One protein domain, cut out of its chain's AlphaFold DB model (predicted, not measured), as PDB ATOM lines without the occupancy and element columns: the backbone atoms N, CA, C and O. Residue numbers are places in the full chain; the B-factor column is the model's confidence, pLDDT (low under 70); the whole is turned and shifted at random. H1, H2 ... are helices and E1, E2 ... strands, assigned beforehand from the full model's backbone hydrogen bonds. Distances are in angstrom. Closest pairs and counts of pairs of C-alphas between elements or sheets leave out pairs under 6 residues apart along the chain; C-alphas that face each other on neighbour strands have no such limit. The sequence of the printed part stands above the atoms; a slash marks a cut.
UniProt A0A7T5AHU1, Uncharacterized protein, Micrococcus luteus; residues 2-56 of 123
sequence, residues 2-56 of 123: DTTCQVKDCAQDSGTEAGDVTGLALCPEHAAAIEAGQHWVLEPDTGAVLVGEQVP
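Overview. This is residues 2 to 56 of the 123 residues of an uncharacterized protein of Micrococcus luteus (UniProt A0A7T5AHU1). Little regular structure is here: a long winding stretch, residues 2 to 27, leads to one short helix, H1, which sits by the open end of a small hairpin, E1 and E2. The 55 printed residues hold 14 in named elements, in the order H1, E1, E2, a mixed class with an antiparallel sheet E1 - E2. The whole is compact, radius of gyration of the C-alphas 10.2 A, spanning 28 by 25 by 20 A.

Arrangement. Look first at residues 17 to 18, paired antiparallel with 25 to 26. In H1, residues 28 to 35, every O i to N i+4 pair is within hydrogen-bond range. The closest C-alphas of H1 and E2, residues 49 to 51, are those of His 30 and Val 51, 7.5 A apart. E2 and E1, residues 40 to 42, form the hairpin; N 41 and O 50 are 3.0 A apart, within hydrogen-bond range.

Along the chain. Find C-alpha 28 at (-4.460, 19.394, -0.961); H1 runs 10.3 A from there. E1 spans 7.1 A; E2, 6.5 A, ends at C-alpha 51, (-2.049, 25.795, 10.211).

Size, cuts and confidence. The printed part has no cut. Residues 2 to 3 and 12 to 22 have pLDDT under 70.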
ATOM      1  N   ASP A   2       9.707  17.790  -7.267       49.78
ATOM      2  CA  ASP A   2       9.068  17.403  -6.010       49.78
ATOM      3  C   ASP A   2       9.073  18.633  -5.103       49.78
ATOM      4  O   ASP A   2      10.094  18.980  -4.514       49.78
ATOM      5  N   THR A   3       7.974  19.379  -5.098       60.00
ATOM      6  CA  THR A   3       7.781  20.488  -4.167       60.00
ATOM      7  C   THR A   3       7.060  19.951  -2.942       60.00
ATOM      8  O   THR A   3       5.876  19.619  -2.979       60.00
ATOM      9  N   THR A   4       7.804  19.824  -1.852       76.00
ATOM     10  CA  THR A   4       7.281  19.473  -0.536       76.00
ATOM     11  C   THR A   4       6.318  20.549  -0.044       76.00
ATOM     12  O   THR A   4       6.514  21.740  -0.295       76.00
ATOM     13  N   CYS A   5       5.272  20.122   0.664       85.88
ATOM     14  CA  CYS A   5       4.353  21.036   1.331       85.88
ATOM     15  C   CYS A   5       5.122  21.933   2.315       85.88
ATOM     16  O   CYS A   5       5.909  21.441   3.121       85.88
ATOM     17  N   GLN A   6       4.876  23.241   2.273       88.88
ATOM     18  CA  GLN A   6       5.523  24.226   3.145       88.88
ATOM     19  C   GLN A   6       4.950  24.260   4.565       88.88
ATOM     20  O   GLN A   6       5.449  25.014   5.403       88.88
ATOM     21  N   VAL A   7       3.906  23.478   4.854       89.81
ATOM     22  CA  VAL A   7       3.368  23.385   6.213       89.81
ATOM     23  C   VAL A   7       4.369  22.685   7.122       89.81
ATOM     24  O   VAL A   7       4.910  21.629   6.785       89.81
ATOM     25  N   LYS A   8       4.621  23.287   8.284       88.06
ATOM     26  CA  LYS A   8       5.561  22.770   9.276       88.06
ATOM     27  C   LYS A   8       5.166  21.358   9.703       88.06
ATOM     28  O   LYS A   8       4.002  21.086   9.983       88.06
ATOM     29  N   ASP A   9       6.151  20.468   9.749       85.75
ATOM     30  CA  ASP A   9       5.986  19.048  10.089       85.75
ATOM     31  C   ASP A   9       5.069  18.255   9.133       85.75
ATOM     32  O   ASP A   9       4.655  17.136   9.444       85.75
ATOM     33  N   CYS A  10       4.779  18.781   7.937       85.88
ATOM     34  CA  CYS A  10       4.062  18.025   6.920       85.88
ATOM     35  C   CYS A  10       4.962  16.924   6.338       85.88
ATOM     36  O   CYS A  10       5.982  17.195   5.708       85.88
ATOM     37  N   ALA A  11       4.565  15.665   6.523       72.94
ATOM     38  CA  ALA A  11       5.291  14.497   6.019       72.94
ATOM     39  C   ALA A  11       4.876  14.070   4.594       72.94
ATOM     40  O   ALA A  11       5.296  13.016   4.120       72.94
ATOM     41  N   GLN A  12       4.005  14.833   3.922       66.19
ATOM     42  CA  GLN A  12       3.494  14.484   2.597       66.19
ATOM     43  C   GLN A  12       4.338  15.106   1.475       66.19
ATOM     44  O   GLN A  12       4.326  16.319   1.275       66.19
ATOM     45  N   ASP A  13       4.937  14.247   0.646       56.38
ATOM     46  CA  ASP A  13       5.551  14.589  -0.654       56.38
ATOM     47  C   ASP A  13       4.507  14.759  -1.779       56.38
ATOM     48  O   ASP A  13       4.768  14.551  -2.962       56.38
ATOM     49  N   SER A  14       3.256  15.053  -1.420       50.12
ATOM     50  CA  SER A  14       2.147  14.990  -2.373       50.12
ATOM     51  C   SER A  14       2.163  16.210  -3.281       50.12
ATOM     52  O   SER A  14       2.128  17.336  -2.788       50.12
ATOM     53  N   GLY A  15       2.203  15.952  -4.595       53.62
ATOM     54  CA  GLY A  15       2.222  16.942  -5.668       53.62
ATOM     55  C   GLY A  15       1.423  18.191  -5.328       53.62
ATOM     56  O   GLY A  15       0.220  18.142  -5.081       53.62
ATOM     57  N   THR A  16       2.145  19.296  -5.264       53.75
ATOM     58  CA  THR A  16       1.617  20.592  -4.885       53.75
ATOM     59  C   THR A  16       0.781  21.141  -6.024       53.75
ATOM     60  O   THR A  16       1.294  21.353  -7.124       53.75
ATOM     61  N   GLU A  17      -0.490  21.415  -5.767       53.12
ATOM     62  CA  GLU A  17      -1.210  22.377  -6.587       53.12
ATOM     63  C   GLU A  17      -0.905  23.752  -5.998       53.12
ATOM     64  O   GLU A  17      -1.017  23.958  -4.789       53.12
ATOM     65  N   ALA A  18      -0.415  24.676  -6.826       51.12
ATOM     66  CA  ALA A  18      -0.188  26.042  -6.385       51.12
ATOM     67  C   ALA A  18      -1.549  26.638  -6.005       51.12
ATOM     68  O   ALA A  18      -2.342  26.983  -6.880       51.12
ATOM     69  N   GLY A  19      -1.832  26.711  -4.705       49.56
ATOM     70  CA  GLY A  19      -2.986  27.434  -4.205       49.56
ATOM     71  C   GLY A  19      -2.825  28.905  -4.575       49.56
ATOM     72  O   GLY A  19      -1.796  29.514  -4.281       49.56
ATOM     73  N   ASP A  20      -3.842  29.482  -5.214       51.97
ATOM     74  CA  ASP A  20      -3.879  30.874  -5.705       51.97
ATOM     75  C   ASP A  20      -3.780  31.921  -4.567       51.97
ATOM     76  O   ASP A  20      -3.727  33.133  -4.768       51.97
ATOM     77  N   VAL A  21      -3.705  31.448  -3.326       51.19
ATOM     78  CA  VAL A  21      -3.483  32.244  -2.130       51.19
ATOM     79  C   VAL A  21      -1.971  32.293  -1.885       51.19
ATOM     80  O   VAL A  21      -1.385  31.403  -1.280       51.19
ATOM     81  N   THR A  22      -1.312  33.353  -2.356       61.72
ATOM     82  CA  THR A  22       0.055  33.772  -1.952       61.72
ATOM     83  C   THR A  22       1.266  32.998  -2.500       61.72
ATOM     84  O   THR A  22       2.388  33.264  -2.076       61.72
ATOM     85  N   GLY A  23       1.098  32.115  -3.492       70.75
ATOM     86  CA  GLY A  23       2.235  31.405  -4.107       70.75
ATOM     87  C   GLY A  23       2.885  30.372  -3.180       70.75
ATOM     88  O   GLY A  23       4.045  30.007  -3.374       70.75
ATOM     89  N   LEU A  24       2.135  29.921  -2.171       79.44
ATOM     90  CA  LEU A  24       2.551  28.885  -1.239       79.44
ATOM     91  C   LEU A  24       2.373  27.501  -1.863       79.44
ATOM     92  O   LEU A  24       1.370  27.188  -2.505       79.44
ATOM     93  N   ALA A  25       3.360  26.654  -1.622       84.69
ATOM     94  CA  ALA A  25       3.353  25.251  -1.974       84.69
ATOM     95  C   ALA A  25       2.649  24.451  -0.861       84.69
ATOM     96  O   ALA A  25       3.281  24.036   0.107       84.69
ATOM     97  N   LEU A  26       1.335  24.238  -0.987       84.25
ATOM     98  CA  LEU A  26       0.516  23.488  -0.025       84.25
ATOM     99  C   LEU A  26       0.034  22.155  -0.618       84.25
ATOM    100  O   LEU A  26      -0.339  22.090  -1.788       84.25
ATOM    101  N   CYS A  27       0.007  21.087   0.184       86.81
ATOM    102  CA  CYS A  27      -0.681  19.860  -0.219       86.81
ATOM    103  C   CYS A  27      -2.215  20.053  -0.163       86.81
ATOM    104  O   CYS A  27      -2.691  20.932   0.566       86.81
ATOM    105  N   PRO A  28      -3.005  19.227  -0.879       85.19
ATOM    106  CA  PRO A  28      -4.460  19.394  -0.961       85.19
ATOM    107  C   PRO A  28      -5.180  19.431   0.395       85.19
ATOM    108  O   PRO A  28      -6.154  20.158   0.553       85.19
ATOM    109  N   GLU A  29      -4.691  18.681   1.387       87.25
ATOM    110  CA  GLU A  29      -5.260  18.656   2.740       87.25
ATOM    111  C   GLU A  29      -5.151  20.021   3.433       87.25
ATOM    112  O   GLU A  29      -6.142  20.548   3.940       87.25
ATOM    113  N   HIS A  30      -3.964  20.632   3.400       89.50
ATOM    114  CA  HIS A  30      -3.727  21.927   4.037       89.50
ATOM    115  C   HIS A  30      -4.353  23.090   3.262       89.50
ATOM    116  O   HIS A  30      -4.824  24.045   3.878       89.50
ATOM    117  N   ALA A  31      -4.405  23.004   1.929       87.38
ATOM    118  CA  ALA A  31      -5.142  23.969   1.117       87.38
ATOM    119  C   ALA A  31      -6.636  23.960   1.485       87.38
ATOM    120  O   ALA A  31      -7.192  25.006   1.816       87.38
ATOM    121  N   ALA A  32      -7.255  22.775   1.551       87.44
ATOM    122  CA  ALA A  32      -8.658  22.630   1.932       87.44
ATOM    123  C   ALA A  32      -8.937  23.102   3.371       87.44
ATOM    124  O   ALA A  32      -9.970  23.713   3.634       87.44
ATOM    125  N   ALA A  33      -8.017  22.855   4.308       87.50
ATOM    126  CA  ALA A  33      -8.098  23.356   5.680       87.50
ATOM    127  C   ALA A  33      -8.138  24.893   5.751       87.50
ATOM    128  O   ALA A  33      -8.976  25.469   6.451       87.50
ATOM    129  N   ILE A  34      -7.253  25.562   5.009       88.19
ATOM    130  CA  ILE A  34      -7.214  27.026   4.929       88.19
ATOM    131  C   ILE A  34      -8.482  27.562   4.254       88.19
ATOM    132  O   ILE A  34      -9.095  28.499   4.764       88.19
ATOM    133  N   GLU A  35      -8.924  26.942   3.158       86.81
ATOM    134  CA  GLU A  35     -10.176  27.299   2.474       86.81
ATOM    135  C   GLU A  35     -11.411  27.111   3.367       86.81
ATOM    136  O   GLU A  35     -12.354  27.901   3.302       86.81
ATOM    137  N   ALA A  36     -11.392  26.115   4.256       87.44
ATOM    138  CA  ALA A  36     -12.422  25.891   5.270       87.44
ATOM    139  C   ALA A  36     -12.377  26.906   6.432       87.44
ATOM    140  O   ALA A  36     -13.230  26.856   7.321       87.44
ATOM    141  N   GLY A  37     -11.416  27.835   6.432       85.19
ATOM    142  CA  GLY A  37     -11.304  28.914   7.409       85.19
ATOM    143  C   GLY A  37     -10.422  28.596   8.615       85.19
ATOM    144  O   GLY A  37     -10.505  29.306   9.618       85.19
ATOM    145  N   GLN A  38      -9.578  27.558   8.558       87.31
ATOM    146  CA  GLN A  38      -8.573  27.378   9.603       87.31
ATOM    147  C   GLN A  38      -7.590  28.550   9.606       87.31
ATOM    148  O   GLN A  38      -7.146  29.035   8.564       87.31
ATOM    149  N   HIS A  39      -7.233  28.991  10.812       86.44
ATOM    150  CA  HIS A  39      -6.196  29.996  10.978       86.44
ATOM    151  C   HIS A  39      -4.874  29.454  10.443       86.44
ATOM    152  O   HIS A  39      -4.558  28.273  10.616       86.44
ATOM    153  N   TRP A  40      -4.093  30.341   9.840       89.19
ATOM    154  CA  TRP A  40      -2.750  30.040   9.382       89.19
ATOM    155  C   TRP A  40      -1.852  31.273   9.498       89.19
ATOM    156  O   TRP A  40      -2.332  32.408   9.527       89.19
ATOM    157  N   VAL A  41      -0.546  31.046   9.590       89.44
ATOM    158  CA  VAL A  41       0.478  32.099   9.642       89.44
ATOM    159  C   VAL A  41       1.755  31.608   8.971       89.44
ATOM    160  O   VAL A  41       2.112  30.436   9.077       89.44
ATOM    161  N   LEU A  42       2.441  32.520   8.282       89.06
ATOM    162  CA  LEU A  42       3.784  32.299   7.759       89.06
ATOM    163  C   LEU A  42       4.815  32.623   8.847       89.06
ATOM    164  O   LEU A  42       4.871  33.751   9.336       89.06
ATOM    165  N   GLU A  43       5.633  31.643   9.220       85.31
ATOM    166  CA  GLU A  43       6.743  31.818  10.151       85.31
ATOM    167  C   GLU A  43       7.862  32.613   9.442       85.31
ATOM    168  O   GLU A  43       8.427  32.123   8.462       85.31
ATOM    169  N   PRO A  44       8.183  33.847   9.878       77.44
ATOM    170  CA  PRO A  44       9.042  34.754   9.110       77.44
ATOM    171  C   PRO A  44      10.494  34.274   9.003       77.44
ATOM    172  O   PRO A  44      11.158  34.570   8.012       77.44
ATOM    173  N   ASP A  45      10.978  33.519   9.992       81.81
ATOM    174  CA  ASP A  45      12.371  33.065  10.046       81.81
ATOM    175  C   ASP A  45      12.635  31.852   9.146       81.81
ATOM    176  O   ASP A  45      13.712  31.721   8.566       81.81
ATOM    177  N   THR A  46      11.659  30.950   9.032       84.31
ATOM    178  CA  THR A  46      11.808  29.681   8.301       84.31
ATOM    179  C   THR A  46      11.058  29.662   6.975       84.31
ATOM    180  O   THR A  46      11.346  28.823   6.124       84.31
ATOM    181  N   GLY A  47      10.094  30.568   6.784       82.69
ATOM    182  CA  GLY A  47       9.158  30.533   5.663       82.69
ATOM    183  C   GLY A  47       8.176  29.359   5.728       82.69
ATOM    184  O   GLY A  47       7.515  29.075   4.730       82.69
ATOM    185  N   ALA A  48       8.094  28.658   6.865       88.12
ATOM    186  CA  ALA A  48       7.149  27.567   7.065       88.12
ATOM    187  C   ALA A  48       5.740  28.105   7.331       88.12
ATOM    188  O   ALA A  48       5.562  29.155   7.948       88.12
ATOM    189  N   VAL A  49       4.724  27.365   6.901       91.00
ATOM    190  CA  VAL A  49       3.321  27.689   7.174       91.00
ATOM    191  C   VAL A  49       2.871  26.913   8.408       91.00
ATOM    192  O   VAL A  49       3.037  25.698   8.479       91.00
ATOM    193  N   LEU A  50       2.297  27.602   9.389       90.88
ATOM    194  CA  LEU A  50       1.605  26.983  10.521       90.88
ATOM    195  C   LEU A  50       0.109  27.010  10.227       90.88
ATOM    196  O   LEU A  50      -0.397  28.052   9.811       90.88
ATOM    197  N   VAL A  51      -0.600  25.903  10.453       90.19
ATOM    198  CA  VAL A  51      -2.049  25.795  10.211       90.19
ATOM    199  C   VAL A  51      -2.745  25.191  11.430       90.19
ATOM    200  O   VAL A  51      -2.209  24.311  12.103       90.19
ATOM    201  N   GLY A  52      -3.953  25.666  11.733       86.44
ATOM    202  CA  GLY A  52      -4.805  25.083  12.767       86.44
ATOM    203  C   GLY A  52      -4.198  25.191  14.167       86.44
ATOM    204  O   GLY A  52      -3.943  26.290  14.652       86.44
ATOM    205  N   GLU A  53      -3.998  24.054  14.833       83.56
ATOM    206  CA  GLU A  53      -3.457  23.987  16.202       83.56
ATOM    207  C   GLU A  53      -1.968  24.350  16.289       83.56
ATOM    208  O   GLU A  53      -1.474  24.677  17.365       83.56
ATOM    209  N   GLN A  54      -1.247  24.327  15.165       85.44
ATOM    210  CA  GLN A  54       0.151  24.760  15.127       85.44
ATOM    211  C   GLN A  54       0.290  26.285  15.165       85.44
ATOM    212  O   GLN A  54       1.387  26.786  15.407       85.44
ATOM    213  N   VAL A  55      -0.790  27.031  14.904       87.50
ATOM    214  CA  VAL A  55      -0.790  28.495  14.954       87.50
ATOM    215  C   VAL A  55      -0.719  28.948  16.414       87.50
ATOM    216  O   VAL A  55      -1.643  28.661  17.178       87.50
ATOM    217  N   PRO A  56       0.335  29.682  16.822       82.50
ATOM    218  CA  PRO A  56       0.425  30.205  18.176       82.50
ATOM    219  C   PRO A  56      -0.741  31.158  18.473       82.50
ATOM    220  O   PRO A  56      -1.144  31.917  17.586       82.50
TER     221      PRO A  56